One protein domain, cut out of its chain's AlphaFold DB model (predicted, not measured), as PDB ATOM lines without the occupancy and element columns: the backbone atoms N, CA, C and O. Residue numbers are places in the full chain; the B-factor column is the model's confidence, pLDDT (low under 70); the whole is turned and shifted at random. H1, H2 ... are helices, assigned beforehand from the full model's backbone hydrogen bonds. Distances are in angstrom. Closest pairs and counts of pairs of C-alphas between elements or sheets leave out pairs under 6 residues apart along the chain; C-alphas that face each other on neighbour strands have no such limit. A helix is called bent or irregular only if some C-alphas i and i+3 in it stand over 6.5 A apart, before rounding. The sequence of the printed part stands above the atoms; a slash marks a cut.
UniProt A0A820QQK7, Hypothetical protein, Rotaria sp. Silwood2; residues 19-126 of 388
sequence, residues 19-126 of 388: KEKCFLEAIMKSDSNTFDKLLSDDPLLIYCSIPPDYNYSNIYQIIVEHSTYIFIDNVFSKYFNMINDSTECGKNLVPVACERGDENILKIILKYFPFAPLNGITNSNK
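What this domain is: This is residues 19 to 126 of the 388 residues of the protein "Hypothetical protein" of Rotaria sp. Silwood2 (UniProt A0A820QQK7). Three pairs of helices are stacked one after another along the longest axis, H1 with H2, H4 with H5 and H6 with H7, so that H1, H4 and H6 form one row and H2, H5 and H7 form a second row beside it, running the other way. Short H3 sits at one end of the first pair, and a tail without a named element, residues 113 to 126, follows H7 at the far end of the stack. The printed part has 108 residues with seven named helices, H1 to H7 in order, and no named strand; the class is all helix. It is compact, with a radius of gyration of the C-alphas of 13.1 A, and spans 38 by 28 by 22 A.

Where its parts are: H1, residues 19 to 28, begins at C-alpha 19 (7.062, 44.174, 22.677) and is 14.3 A long. H2 is residues 32 to 41, 14.1 A, and H3 residues 43 to 47. H4 is residues 59 to 66, 10.7 A, from C-alpha 59 at (16.960, 42.100, 12.404). H5, residues 69 to 82, 19.3 A, is irregular: C-alphas 78 and 81 are 7.9 A apart. H6 is residues 86 to 100, 21.0 A. H7, residues 103 to 112, 14.5 A, ends at C-alpha 112 (15.421, 42.121, -3.435).

How they stand to each other: H1 and H2 form a helical hairpin at a shallow tilt of 27 degrees, opposite ways; their closest C-alphas, Ala 26 and Phe 35, are 5.6 A apart. H3 touches H2 only at the corner, and only just, with 3 pairs of C-alphas within 8 A, the closest Leu 39 and Leu 45 at 6.4 A. H1 touches H4 at a steep tilt of 41 degrees, the same way, closest at the C-alphas of Met 28 and His 66, 5.4 A. H4 and H5 are close but not clearly touching, the C-alphas of Ile 63 and Ile 72 being closest at 6.7 A. H4 touches H6 at a shallow tilt of 17 degrees, the same way, closest at the C-alphas of Gln 61 and Leu 93, 5.6 A. H5 touches H7, closest at the C-alphas of Tyr 69 and Ile 105, 5.2 A. H6 and H7 are a helical hairpin at 3 degrees, a shallow tilt, opposite ways; the C-alphas of Ala 97 and Leu 106 are closest at 5.6 A. H5 and H6 are apart. In H1, H2, H4 and H7 every O i to N i+4 pair is within hydrogen-bond range; in H5 8 of 10 are, in H6 8 of 11, and in H3 0 of 1, with 2 of 2 O i to N i+3 pairs.

The domain as a whole: The C-alphas of Asp 41 and Asn 125, the two farthest apart, are 40.4 A apart. The printed part has no cut. The link from H3 to H4, 11 residues, is long; the other links between helices are tight. The mean pLDDT of the printed part is 71.0, and 51 residues are under 70, among them residues 81 to 92 and 110 to 126.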
ATOM      1  N   LYS A  19       7.356  43.956  24.096       82.88
ATOM      2  CA  LYS A  19       7.062  44.174  22.677       82.88
ATOM      3  C   LYS A  19       8.180  43.680  21.757       82.88
ATOM      4  O   LYS A  19       7.881  42.971  20.802       82.88
ATOM      5  N   GLU A  20       9.445  43.989  22.049       85.06
ATOM      6  CA  GLU A  20      10.588  43.486  21.266       85.06
ATOM      7  C   GLU A  20      10.698  41.958  21.348       85.06
ATOM      8  O   GLU A  20      10.979  41.304  20.346       85.06
ATOM      9  N   LYS A  21      10.401  41.367  22.514       84.00
ATOM     10  CA  LYS A  21      10.346  39.904  22.665       84.00
ATOM     11  C   LYS A  21       9.240  39.287  21.814       84.00
ATOM     12  O   LYS A  21       9.505  38.344  21.076       84.00
ATOM     13  N   CYS A  22       8.028  39.842  21.866       87.38
ATOM     14  CA  CYS A  22       6.913  39.387  21.032       87.38
ATOM     15  C   CYS A  22       7.227  39.532  19.536       87.38
ATOM     16  O   CYS A  22       6.868  38.663  18.743       87.38
ATOM     17  N   PHE A  23       7.927  40.601  19.153       90.25
ATOM     18  CA  PHE A  23       8.357  40.833  17.779       90.25
ATOM     19  C   PHE A  23       9.374  39.784  17.307       90.25
ATOM     20  O   PHE A  23       9.179  39.166  16.259       90.25
ATOM     21  N   LEU A  24      10.406  39.501  18.107       87.44
ATOM     22  CA  LEU A  24      11.373  38.440  17.812       87.44
ATOM     23  C   LEU A  24      10.712  37.055  17.776       87.44
ATOM     24  O   LEU A  24      10.998  36.264  16.880       87.44
ATOM     25  N   GLU A  25       9.786  36.762  18.692       89.00
ATOM     26  CA  GLU A  25       9.027  35.509  18.672       89.00
ATOM     27  C   GLU A  25       8.180  35.346  17.406       89.00
ATOM     28  O   GLU A  25       8.115  34.241  16.864       89.00
ATOM     29  N   ALA A  26       7.558  36.423  16.916       90.62
ATOM     30  CA  ALA A  26       6.806  36.393  15.665       90.62
ATOM     31  C   ALA A  26       7.715  36.033  14.478       90.62
ATOM     32  O   ALA A  26       7.333  35.218  13.639       90.62
ATOM     33  N   ILE A  27       8.948  36.553  14.455       89.25
ATOM     34  CA  ILE A  27       9.963  36.198  13.450       89.25
ATOM     35  C   ILE A  27      10.342  34.713  13.561       89.25
ATOM     36  O   ILE A  27      10.301  33.993  12.559       89.25
ATOM     37  N   MET A  28      10.656  34.230  14.771       86.06
ATOM     38  CA  MET A  28      11.043  32.828  15.009       86.06
ATOM     39  C   MET A  28       9.940  31.844  14.602       86.06
ATOM     40  O   MET A  28      10.214  30.773  14.066       86.06
ATOM     41  N   LYS A  29       8.677  32.207  14.850       89.75
ATOM     42  CA  LYS A  29       7.502  31.386  14.523       89.75
ATOM     43  C   LYS A  29       7.008  31.593  13.087       89.75
ATOM     44  O   LYS A  29       6.093  30.891  12.669       89.75
ATOM     45  N   SER A  30       7.614  32.509  12.322       90.44
ATOM     46  CA  SER A  30       7.140  32.922  10.991       90.44
ATOM     47  C   SER A  30       5.668  33.370  10.980       90.44
ATOM     48  O   SER A  30       4.939  33.101  10.026       90.44
ATOM     49  N   ASP A  31       5.217  34.040  12.043       91.94
ATOM     50  CA  ASP A  31       3.843  34.529  12.186       91.94
ATOM     51  C   ASP A  31       3.687  35.906  11.525       91.94
ATOM     52  O   ASP A  31       3.913  36.948  12.146       91.94
ATOM     53  N   SER A  32       3.300  35.907  10.246       90.00
ATOM     54  CA  SER A  32       3.107  37.138   9.468       90.00
ATOM     55  C   SER A  32       2.043  38.066  10.056       90.00
ATOM     56  O   SER A  32       2.198  39.278   9.969       90.00
ATOM     57  N   ASN A  33       0.988  37.536  10.681       90.44
ATOM     58  CA  ASN A  33      -0.105  38.368  11.191       90.44
ATOM     59  C   ASN A  33       0.340  39.170  12.415       90.44
ATOM     60  O   ASN A  33       0.079  40.369  12.508       90.44
ATOM     61  N   THR A  34       1.027  38.508  13.347       90.94
ATOM     62  CA  THR A  34       1.565  39.172  14.538       90.94
ATOM     63  C   THR A  34       2.702  40.122  14.166       90.94
ATOM     64  O   THR A  34       2.754  41.235  14.686       90.94
ATOM     65  N   PHE A  35       3.567  39.730  13.224       92.31
ATOM     66  CA  PHE A  35       4.649  40.579  12.717       92.31
ATOM     67  C   PHE A  35       4.123  41.874  12.077       92.31
ATOM     68  O   PHE A  35       4.528  42.964  12.483       92.31
ATOM     69  N   ASP A  36       3.178  41.763  11.138       89.94
ATOM     70  CA  ASP A  36       2.605  42.912  10.425       89.94
ATOM     71  C   ASP A  36       1.866  43.854  11.388       89.94
ATOM     72  O   ASP A  36       1.985  45.076  11.284       89.94
ATOM     73  N   LYS A  37       1.131  43.297  12.362       91.12
ATOM     74  CA  LYS A  37       0.425  44.087  13.378       91.12
ATOM     75  C   LYS A  37       1.398  44.883  14.250       91.12
ATOM     76  O   LYS A  37       1.192  46.074  14.450       91.12
ATOM     77  N   LEU A  38       2.465  44.244  14.732       89.56
ATOM     78  CA  LEU A  38       3.461  44.903  15.578       89.56
ATOM     79  C   LEU A  38       4.195  46.024  14.832       89.56
ATOM     80  O   LEU A  38       4.348  47.104  15.391       89.56
ATOM     81  N   LEU A  39       4.579  45.814  13.569       86.50
ATOM     82  CA  LEU A  39       5.197  46.865  12.748       86.50
ATOM     83  C   LEU A  39       4.231  47.994  12.378       86.50
ATOM     84  O   LEU A  39       4.663  49.133  12.226       86.50
ATOM     85  N   SER A  40       2.938  47.695  12.223       86.81
ATOM     86  CA  SER A  40       1.917  48.726  12.011       86.81
ATOM     87  C   SER A  40       1.720  49.595  13.254       86.81
ATOM     88  O   SER A  40       1.475  50.792  13.117       86.81
ATOM     89  N   ASP A  41       1.803  48.999  14.446       85.25
ATOM     90  CA  ASP A  41       1.656  49.704  15.721       85.25
ATOM     91  C   ASP A  41       2.935  50.481  16.094       85.25
ATOM     92  O   ASP A  41       2.851  51.544  16.712       85.25
ATOM     93  N   ASP A  42       4.115  49.965  15.729       83.69
ATOM     94  CA  ASP A  42       5.417  50.581  15.999       83.69
ATOM     95  C   ASP A  42       6.469  50.228  14.917       83.69
ATOM     96  O   ASP A  42       7.163  49.207  15.013       83.69
ATOM     97  N   PRO A  43       6.644  51.081  13.887       82.12
ATOM     98  CA  PRO A  43       7.614  50.848  12.814       82.12
ATOM     99  C   PRO A  43       9.077  50.822  13.277       82.12
ATOM    100  O   PRO A  43       9.933  50.285  12.573       82.12
ATOM    101  N   LEU A  44       9.391  51.390  14.450       81.38
ATOM    102  CA  LEU A  44      10.760  51.425  14.973       81.38
ATOM    103  C   LEU A  44      11.227  50.055  15.477       81.38
ATOM    104  O   LEU A  44      12.430  49.859  15.648       81.38
ATOM    105  N   LEU A  45      10.317  49.083  15.630       82.75
ATOM    106  CA  LEU A  45      10.656  47.702  15.985       82.75
ATOM    107  C   LEU A  45      11.606  47.037  14.982       82.75
ATOM    108  O   LEU A  45      12.346  46.134  15.361       82.75
ATOM    109  N   ILE A  46      11.674  47.510  13.733       77.69
ATOM    110  CA  ILE A  46      12.660  47.022  12.756       77.69
ATOM    111  C   ILE A  46      14.116  47.331  13.168       77.69
ATOM    112  O   ILE A  46      15.054  46.707  12.672       77.69
ATOM    113  N   TYR A  47      14.313  48.267  14.097       75.56
ATOM    114  CA  TYR A  47      15.605  48.625  14.684       75.56
ATOM    115  C   TYR A  47      15.744  48.130  16.133       75.56
ATOM    116  O   TYR A  47      16.581  48.647  16.873       75.56
ATOM    117  N   CYS A  48      14.926  47.154  16.556       74.31
ATOM    118  CA  CYS A  48      14.965  46.626  17.918       74.31
ATOM    119  C   CYS A  48      16.347  46.083  18.294       74.31
ATOM    120  O   CYS A  48      17.088  45.551  17.459       74.31
ATOM    121  N   SER A  49      16.661  46.157  19.586       71.69
ATOM    122  CA  SER A  49      17.938  45.671  20.108       71.69
ATOM    123  C   SER A  49      18.030  44.151  19.953       71.69
ATOM    124  O   SER A  49      17.206  43.413  20.499       71.69
ATOM    125  N   ILE A  50      19.046  43.673  19.237       70.81
ATOM    126  CA  ILE A  50      19.325  42.239  19.091       70.81
ATOM    127  C   ILE A  50      19.874  41.715  20.424       70.81
ATOM    128  O   ILE A  50      20.782  42.344  20.978       70.81
ATOM    129  N   PRO A  51      19.349  40.599  20.971       68.69
ATOM    130  CA  PRO A  51      19.892  40.042  22.202       68.69
ATOM    131  C   PRO A  51      21.375  39.686  22.019       68.69
ATOM    132  O   PRO A  51      21.739  39.162  20.967       68.69
ATOM    133  N   PRO A  52      22.225  39.906  23.036       64.56
ATOM    134  CA  PRO A  52      23.670  39.679  22.939       64.56
ATOM    135  C   PRO A  52      24.049  38.217  22.656       64.56
ATOM    136  O   PRO A  52      25.153  37.956  22.188       64.56
ATOM    137  N   ASP A  53      23.135  37.275  22.902       64.44
ATOM    138  CA  ASP A  53      23.314  35.850  22.599       64.44
ATOM    139  C   ASP A  53      23.308  35.552  21.089       64.44
ATOM    140  O   ASP A  53      23.714  34.470  20.661       64.44
ATOM    141  N   TYR A  54      22.859  36.505  20.271       60.72
ATOM    142  CA  TYR A  54      22.811  36.377  18.825       60.72
ATOM    143  C   TYR A  54      23.951  37.157  18.164       60.72
ATOM    144  O   TYR A  54      24.074  38.370  18.317       60.72
ATOM    145  N   ASN A  55      24.743  36.471  17.337       61.66
ATOM    146  CA  ASN A  55      25.841  37.051  16.548       61.66
ATOM    147  C   ASN A  55      25.344  37.813  15.295       61.66
ATOM    148  O   ASN A  55      25.961  37.748  14.231       61.66
ATOM    149  N   TYR A  56      24.215  38.520  15.393       66.44
ATOM    150  CA  TYR A  56      23.609  39.238  14.270       66.44
ATOM    151  C   TYR A  56      23.808  40.747  14.378       66.44
ATOM    152  O   TYR A  56      23.716  41.350  15.443       66.44
ATOM    153  N   SER A  57      24.061  41.358  13.227       65.81
ATOM    154  CA  SER A  57      24.237  42.798  13.041       65.81
ATOM    155  C   SER A  57      22.922  43.547  12.813       65.81
ATOM    156  O   SER A  57      22.866  44.753  13.039       65.81
ATOM    157  N   ASN A  58      21.864  42.866  12.352       75.00
ATOM    158  CA  ASN A  58      20.549  43.467  12.117       75.00
ATOM    159  C   ASN A  58      19.406  42.434  12.193       75.00
ATOM    160  O   ASN A  58      19.626  41.224  12.120       75.00
ATOM    161  N   ILE A  59      18.170  42.929  12.310       81.00
ATOM    162  CA  ILE A  59      16.960  42.100  12.404       81.00
ATOM    163  C   ILE A  59      16.719  41.255  11.146       81.00
ATOM    164  O   ILE A  59      16.170  40.160  11.222       81.00
ATOM    165  N   TYR A  60      17.163  41.725   9.980       83.88
ATOM    166  CA  TYR A  60      16.980  41.006   8.725       83.88
ATOM    167  C   TYR A  60      17.804  39.718   8.685       83.88
ATOM    168  O   TYR A  60      17.345  38.735   8.111       83.88
ATOM    169  N   GLN A  61      18.964  39.673   9.346       80.31
ATOM    170  CA  GLN A  61      19.714  38.427   9.524       80.31
ATOM    171  C   GLN A  61      18.953  37.431  10.397       80.31
ATOM    172  O   GLN A  61      18.945  36.248  10.084       80.31
ATOM    173  N   ILE A  62      18.255  37.898  11.433       83.00
ATOM    174  CA  ILE A  62      17.414  37.050  12.290       83.00
ATOM    175  C   ILE A  62      16.245  36.470  11.485       83.00
ATOM    176  O   ILE A  62      15.967  35.274  11.561       83.00
ATOM    177  N   ILE A  63      15.596  37.308  10.673       87.75
ATOM    178  CA  ILE A  63      14.519  36.900   9.759       87.75
ATOM    179  C   ILE A  63      15.035  35.852   8.765       87.75
ATOM    180  O   ILE A  63      14.423  34.799   8.581       87.75
ATOM    181  N   VAL A  64      16.201  36.103   8.168       84.12
ATOM    182  CA  VAL A  64      16.830  35.180   7.221       84.12
ATOM    183  C   VAL A  64      17.337  33.909   7.888       84.12
ATOM    184  O   VAL A  64      17.304  32.890   7.214       84.12
ATOM    185  N   GLU A  65      17.752  33.904   9.158       82.44
ATOM    186  CA  GLU A  65      18.212  32.691   9.854       82.44
ATOM    187  C   GLU A  65      17.043  31.790  10.284       82.44
ATOM    188  O   GLU A  65      17.095  30.567  10.150       82.44
ATOM    189  N   HIS A  66      15.974  32.384  10.810       83.88
ATOM    190  CA  HIS A  66      15.008  31.629  11.607       83.88
ATOM    191  C   HIS A  66      13.623  31.483  10.970       83.88
ATOM    192  O   HIS A  66      12.859  30.614  11.386       83.88
ATOM    193  N   SER A  67      13.286  32.274   9.950       86.81
ATOM    194  CA  SER A  67      11.937  32.256   9.368       86.81
ATOM    195  C   SER A  67      11.816  31.365   8.128       86.81
ATOM    196  O   SER A  67      12.802  30.927   7.541       86.81
ATOM    197  N   THR A  68      10.597  31.063   7.694       84.44
ATOM    198  CA  THR A  68      10.359  30.355   6.423       84.44
ATOM    199  C   THR A  68      10.611  31.263   5.217       84.44
ATOM    200  O   THR A  68      10.444  32.477   5.304       84.44
ATOM    201  N   TYR A  69      10.948  30.687   4.059       78.62
ATOM    202  CA  TYR A  69      11.143  31.468   2.831       78.62
ATOM    203  C   TYR A  69       9.885  32.271   2.436       78.62
ATOM    204  O   TYR A  69      10.006  33.404   1.985       78.62
ATOM    205  N   ILE A  70       8.678  31.738   2.678       87.62
ATOM    206  CA  ILE A  70       7.404  32.440   2.427       87.62
ATOM    207  C   ILE A  70       7.304  33.696   3.294       87.62
ATOM    208  O   ILE A  70       6.957  34.771   2.807       87.62
ATOM    209  N   PHE A  71       7.638  33.573   4.581       88.69
ATOM    210  CA  PHE A  71       7.659  34.710   5.493       88.69
ATOM    211  C   PHE A  71       8.687  35.755   5.046       88.69
ATOM    212  O   PHE A  71       8.368  36.937   5.005       88.69
ATOM    213  N   ILE A  72       9.886  35.328   4.643       88.38
ATOM    214  CA  ILE A  72      10.953  36.228   4.186       88.38
ATOM    215  C   ILE A  72      10.532  36.997   2.921       88.38
ATOM    216  O   ILE A  72      10.701  38.214   2.878       88.38
ATOM    217  N   ASP A  73       9.947  36.329   1.916       85.62
ATOM    218  CA  ASP A  73       9.454  37.002   0.700       85.62
ATOM    219  C   ASP A  73       8.337  37.996   1.035       85.62
ATOM    220  O   ASP A  73       8.350  39.124   0.546       85.62
ATOM    221  N   ASN A  74       7.419  37.629   1.938       86.00
ATOM    222  CA  ASN A  74       6.367  38.532   2.404       86.00
ATOM    223  C   ASN A  74       6.946  39.771   3.097       86.00
ATOM    224  O   ASN A  74       6.548  40.889   2.766       86.00
ATOM    225  N   VAL A  75       7.905  39.597   4.011       87.12
ATOM    226  CA  VAL A  75       8.539  40.716   4.716       87.12
ATOM    227  C   VAL A  75       9.272  41.629   3.739       87.12
ATOM    228  O   VAL A  75       9.046  42.837   3.756       87.12
ATOM    229  N   PHE A  76      10.112  41.079   2.858       85.75
ATOM    230  CA  PHE A  76      10.824  41.900   1.881       85.75
ATOM    231  C   PHE A  76       9.848  42.581   0.916       85.75
ATOM    232  O   PHE A  76       9.947  43.785   0.723       85.75
ATOM    233  N   SER A  77       8.824  41.898   0.404       83.75
ATOM    234  CA  SER A  77       7.855  42.520  -0.511       83.75
ATOM    235  C   SER A  77       7.154  43.757   0.070       83.75
ATOM    236  O   SER A  77       6.892  44.711  -0.663       83.75
ATOM    237  N   LYS A  78       6.871  43.761   1.380       82.69
ATOM    238  CA  LYS A  78       6.128  44.834   2.059       82.69
ATOM    239  C   LYS A  78       7.030  45.911   2.655       82.69
ATOM    240  O   LYS A  78       6.679  47.087   2.621       82.69
ATOM    241  N   TYR A  79       8.177  45.515   3.202       78.88
ATOM    242  CA  TYR A  79       8.998  46.374   4.058       78.88
ATOM    243  C   TYR A  79      10.389  46.668   3.483       78.88
ATOM    244  O   TYR A  79      11.185  47.336   4.137       78.88
ATOM    245  N   PHE A  80      10.685  46.256   2.242       71.81
ATOM    246  CA  PHE A  80      11.979  46.519   1.598       71.81
ATOM    247  C   PHE A  80      12.374  48.003   1.582       71.81
ATOM    248  O   PHE A  80      13.539  48.331   1.776       71.81
ATOM    249  N   ASN A  81      11.412  48.918   1.434       67.19
ATOM    250  CA  ASN A  81      11.680  50.361   1.418       67.19
ATOM    251  C   ASN A  81      12.175  50.920   2.766       67.19
ATOM    252  O   ASN A  81      12.677  52.037   2.807       67.19
ATOM    253  N   MET A  82      12.039  50.166   3.863       66.38
ATOM    254  CA  MET A  82      12.584  50.530   5.178       66.38
ATOM    255  C   MET A  82      14.058  50.108   5.338       66.38
ATOM    256  O   MET A  82      14.676  50.343   6.380       66.38
ATOM    257  N   ILE A  83      14.640  49.479   4.313       64.25
ATOM    258  CA  ILE A  83      16.029  49.025   4.292       64.25
ATOM    259  C   ILE A  83      16.891  50.148   3.720       64.25
ATOM    260  O   ILE A  83      17.069  50.268   2.512       64.25
ATOM    261  N   ASN A  84      17.423  50.983   4.614       55.19
ATOM    262  CA  ASN A  84      18.158  52.203   4.258       55.19
ATOM    263  C   ASN A  84      19.471  51.969   3.488       55.19
ATOM    264  O   ASN A  84      20.006  52.923   2.930       55.19
ATOM    265  N   ASP A  85      19.981  50.733   3.420       56.50
ATOM    266  CA  ASP A  85      21.135  50.406   2.579       56.50
ATOM    267  C   ASP A  85      21.042  48.976   2.023       56.50
ATOM    268  O   ASP A  85      21.430  47.990   2.659       56.50
ATOM    269  N   SER A  86      20.497  48.849   0.809       54.88
ATOM    270  CA  SER A  86      20.318  47.562   0.124       54.88
ATOM    271  C   SER A  86      21.640  46.823  -0.104       54.88
ATOM    272  O   SER A  86      21.683  45.594  -0.150       54.88
ATOM    273  N   THR A  87      22.739  47.563  -0.244       49.97
ATOM    274  CA  THR A  87      24.053  46.990  -0.538       49.97
ATOM    275  C   THR A  87      24.690  46.414   0.713       49.97
ATOM    276  O   THR A  87      25.194  45.295   0.667       49.97
ATOM    277  N   GLU A  88      24.665  47.157   1.824       57.69
ATOM    278  CA  GLU A  88      25.221  46.711   3.105       57.69
ATOM    279  C   GLU A  88      24.378  45.595   3.739       57.69
ATOM    280  O   GLU A  88      24.919  44.587   4.197       57.69
ATOM    281  N   CYS A  89      23.047  45.709   3.649       62.84
ATOM    282  CA  CYS A  89      22.124  44.667   4.088       62.84
ATOM    283  C   CYS A  89      22.355  43.365   3.306       62.84
ATOM    284  O   CYS A  89      22.587  42.316   3.905       62.84
ATOM    285  N   GLY A  90      22.429  43.441   1.972       55.16
ATOM    286  CA  GLY A  90      22.709  42.293   1.114       55.16
ATOM    287  C   GLY A  90      24.001  41.542   1.470       55.16
ATOM    288  O   GLY A  90      23.984  40.310   1.502       55.16
ATOM    289  N   LYS A  91      25.096  42.250   1.815       61.69
ATOM    290  CA  LYS A  91      26.375  41.599   2.203       61.69
ATOM    291  C   LYS A  91      26.211  40.690   3.416       61.69
ATOM    292  O   LYS A  91      26.868  39.662   3.514       61.69
ATOM    293  N   ASN A  92      25.345  41.096   4.337       67.50
ATOM    294  CA  ASN A  92      25.173  40.455   5.630       67.50
ATOM    295  C   ASN A  92      24.145  39.313   5.582       67.50
ATOM    296  O   ASN A  92      24.210  38.413   6.416       67.50
ATOM    297  N   LEU A  93      23.228  39.308   4.607       74.25
ATOM    298  CA  LEU A  93      22.176  38.290   4.479       74.25
ATOM    299  C   LEU A  93      22.600  37.059   3.668       74.25
ATOM    300  O   LEU A  93      22.184  35.945   3.987       74.25
ATOM    301  N   VAL A  94      23.443  37.231   2.643       64.12
ATOM    302  CA  VAL A  94      23.913  36.112   1.803       64.12
ATOM    303  C   VAL A  94      24.644  35.020   2.604       64.12
ATOM    304  O   VAL A  94      24.312  33.848   2.400       64.12
ATOM    305  N   PRO A  95      25.588  35.330   3.522       63.44
ATOM    306  CA  PRO A  95      26.236  34.308   4.346       63.44
ATOM    307  C   PRO A  95      25.228  33.481   5.159       63.44
ATOM    308  O   PRO A  95      25.294  32.255   5.139       63.44
ATOM    309  N   VAL A  96      24.248  34.142   5.786       65.12
ATOM    310  CA  VAL A  96      23.219  33.520   6.640       65.12
ATOM    311  C   VAL A  96      22.338  32.560   5.832       65.12
ATOM    312  O   VAL A  96      22.157  31.399   6.194       65.12
ATOM    313  N   ALA A  97      21.872  32.982   4.654       63.91
ATOM    314  CA  ALA A  97      21.109  32.103   3.767       63.91
ATOM    315  C   ALA A  97      21.910  30.875   3.305       63.91
ATOM    316  O   ALA A  97      21.362  29.777   3.177       63.91
ATOM    317  N   CYS A  98      23.217  31.040   3.086       55.31
ATOM    318  CA  CYS A  98      24.099  29.934   2.727       55.31
ATOM    319  C   CYS A  98      24.345  28.973   3.898       55.31
ATOM    320  O   CYS A  98      24.408  27.764   3.681       55.31
ATOM    321  N   GLU A  99      24.436  29.476   5.132       56.31
ATOM    322  CA  GLU A  99      24.559  28.652   6.341       56.31
ATOM    323  C   GLU A  99      23.322  27.788   6.598       56.31
ATOM    324  O   GLU A  99      23.461  26.625   6.998       56.31
ATOM    325  N   ARG A 100      22.130  28.312   6.286       58.81
ATOM    326  CA  ARG A 100      20.880  27.536   6.267       58.81
ATOM    327  C   ARG A 100      20.814  26.519   5.134       58.81
ATOM    328  O   ARG A 100      20.130  25.504   5.257       58.81
ATOM    329  N   GLY A 101      21.490  26.808   4.027       48.78
ATOM    330  CA  GLY A 101      21.450  26.013   2.808       48.78
ATOM    331  C   GLY A 101      20.106  26.068   2.077       48.78
ATOM    332  O   GLY A 101      19.853  25.208   1.256       48.78
ATOM    333  N   ASP A 102      19.214  27.019   2.345       53.72
ATOM    334  CA  ASP A 102      17.911  27.074   1.668       53.72
ATOM    335  C   ASP A 102      17.999  27.905   0.372       53.72
ATOM    336  O   ASP A 102      18.158  29.129   0.398       53.72
ATOM    337  N   GLU A 103      17.894  27.231  -0.779       51.91
ATOM    338  CA  GLU A 103      17.978  27.861  -2.102       51.91
ATOM    339  C   GLU A 103      16.861  28.892  -2.331       51.91
ATOM    340  O   GLU A 103      17.087  29.908  -2.990       51.91
ATOM    341  N   ASN A 104      15.667  28.677  -1.768       64.56
ATOM    342  CA  ASN A 104      14.552  29.607  -1.932       64.56
ATOM    343  C   ASN A 104      14.832  30.921  -1.204       64.56
ATOM    344  O   ASN A 104      14.551  31.993  -1.734       64.56
ATOM    345  N   ILE A 105      15.464  30.849  -0.032       69.69
ATOM    346  CA  ILE A 105      15.877  32.029   0.732       69.69
ATOM    347  C   ILE A 105      16.955  32.808  -0.025       69.69
ATOM    348  O   ILE A 105      16.862  34.030  -0.140       69.69
ATOM    349  N   LEU A 106      17.939  32.116  -0.606       63.97
ATOM    350  CA  LEU A 106      18.970  32.766  -1.418       63.97
ATOM    351  C   LEU A 106      18.373  33.449  -2.660       63.97
ATOM    352  O   LEU A 106      18.734  34.585  -2.966       63.97
ATOM    353  N   LYS A 107      17.420  32.799  -3.343       58.97
ATOM    354  CA  LYS A 107      16.678  33.392  -4.471       58.97
ATOM    355  C   LYS A 107      15.925  34.653  -4.058       58.97
ATOM    356  O   LYS A 107      15.978  35.651  -4.772       58.97
ATOM    357  N   ILE A 108      15.259  34.624  -2.906       69.44
ATOM    358  CA  ILE A 108      14.541  35.780  -2.365       69.44
ATOM    359  C   ILE A 108      15.517  36.919  -2.052       69.44
ATOM    360  O   ILE A 108      15.282  38.047  -2.471       69.44
ATOM    361  N   ILE A 109      16.652  36.649  -1.404       71.38
ATOM    362  CA  ILE A 109      17.660  37.686  -1.134       71.38
ATOM    363  C   ILE A 109      18.166  38.304  -2.438       71.38
ATOM    364  O   ILE A 109      18.218  39.521  -2.537       71.38
ATOM    365  N   LEU A 110      18.474  37.511  -3.464       62.50
ATOM    366  CA  LEU A 110      18.956  38.041  -4.747       62.50
ATOM    367  C   LEU A 110      17.879  38.799  -5.539       62.50
ATOM    368  O   LEU A 110      18.213  39.717  -6.285       62.50
ATOM    369  N   LYS A 111      16.597  38.458  -5.354       69.69
ATOM    370  CA  LYS A 111      15.450  39.186  -5.924       69.69
ATOM    371  C   LYS A 111      15.362  40.614  -5.380       69.69
ATOM    372  O   LYS A 111      15.130  41.536  -6.156       69.69
ATOM    373  N   TYR A 112      15.545  40.802  -4.073       66.88
ATOM    374  CA  TYR A 112      15.421  42.121  -3.435       66.88
ATOM    375  C   TYR A 112      16.761  42.862  -3.311       66.88
ATOM    376  O   TYR A 112      16.799  44.084  -3.346       66.88
ATOM    377  N   PHE A 113      17.884  42.147  -3.256       66.44
ATOM    378  CA  PHE A 113      19.234  42.702  -3.148       66.44
ATOM    379  C   PHE A 113      20.117  42.236  -4.319       66.44
ATOM    380  O   PHE A 113      21.089  41.504  -4.115       66.44
ATOM    381  N   PRO A 114      19.835  42.668  -5.561       52.56
ATOM    382  CA  PRO A 114      20.536  42.185  -6.757       52.56
ATOM    383  C   PRO A 114      22.031  42.546  -6.792       52.56
ATOM    384  O   PRO A 114      22.794  41.943  -7.544       52.56
ATOM    385  N   PHE A 115      22.459  43.516  -5.975       48.56
ATOM    386  CA  PHE A 115      23.854  43.953  -5.839       48.56
ATOM    387  C   PHE A 115      24.529  43.453  -4.552       48.56
ATOM    388  O   PHE A 115      25.617  43.922  -4.210       48.56
ATOM    389  N   ALA A 116      23.894  42.532  -3.818       52.59
ATOM    390  CA  ALA A 116      24.500  41.906  -2.651       52.59
ATOM    391  C   ALA A 116      25.804  41.190  -3.062       52.59
ATOM    392  O   ALA A 116      25.778  40.337  -3.952       52.59
ATOM    393  N   PRO A 117      26.956  41.503  -2.443       50.34
ATOM    394  CA  PRO A 117      28.169  40.745  -2.669       50.34
ATOM    395  C   PRO A 117      27.989  39.342  -2.099       50.34
ATOM    396  O   PRO A 117      27.499  39.155  -0.986       50.34
ATOM    397  N   LEU A 118      28.449  38.355  -2.855       50.06
ATOM    398  CA  LEU A 118      28.344  36.942  -2.512       50.06
ATOM    399  C   LEU A 118      29.425  36.485  -1.512       50.06
ATOM    400  O   LEU A 118      29.602  35.291  -1.263       50.06
ATOM    401  N   ASN A 119      30.127  37.444  -0.906       40.50
ATOM    402  CA  ASN A 119      31.203  37.271   0.064       40.50
ATOM    403  C   ASN A 119      30.642  36.645   1.360       40.50
ATOM    404  O   ASN A 119      30.255  37.347   2.286       40.50
ATOM    405  N   GLY A 120      30.539  35.320   1.409       35.62
ATOM    406  CA  GLY A 120      29.879  34.563   2.488       35.62
ATOM    407  C   GLY A 120      29.540  33.135   2.081       35.62
ATOM    408  O   GLY A 120      29.563  32.202   2.882       35.62
ATOM    409  N   ILE A 121      29.350  32.950   0.779       38.78
ATOM    410  CA  ILE A 121      29.264  31.653   0.120       38.78
ATOM    411  C   ILE A 121      30.518  30.779   0.356       38.78
ATOM    412  O   ILE A 121      30.432  29.552   0.316       38.78
ATOM    413  N   THR A 122      31.672  31.394   0.621       32.00
ATOM    414  CA  THR A 122      32.967  30.719   0.778       32.00
ATOM    415  C   THR A 122      33.159  30.020   2.128       32.00
ATOM    416  O   THR A 122      34.019  29.152   2.218       32.00
ATOM    417  N   ASN A 123      32.376  30.355   3.167       29.44
ATOM    418  CA  ASN A 123      32.661  29.918   4.547       29.44
ATOM    419  C   ASN A 123      31.694  28.865   5.113       29.44
ATOM    420  O   ASN A 123      31.975  28.281   6.161       29.44
ATOM    421  N   SER A 124      30.576  28.563   4.447       32.16
ATOM    422  CA  SER A 124      29.630  27.558   4.942       32.16
ATOM    423  C   SER A 124      29.939  26.170   4.368       32.16
ATOM    424  O   SER A 124      29.430  25.746   3.331       32.16
ATOM    425  N   ASN A 125      30.705  25.384   5.128       28.36
ATOM    426  CA  ASN A 125      30.905  23.939   4.924       28.36
ATOM    427  C   ASN A 125      29.591  23.110   4.869       28.36
ATOM    428  O   ASN A 125      29.634  21.894   4.688       28.36
ATOM    429  N   LYS A 126      28.412  23.730   5.019       30.42
ATOM    430  CA  LYS A 126      27.094  23.075   5.037       30.42
ATOM    431  C   LYS A 126      26.445  22.905   3.657       30.42
ATOM    432  O   LYS A 126      25.654  21.975   3.497       30.42
TER     433      LYS A 126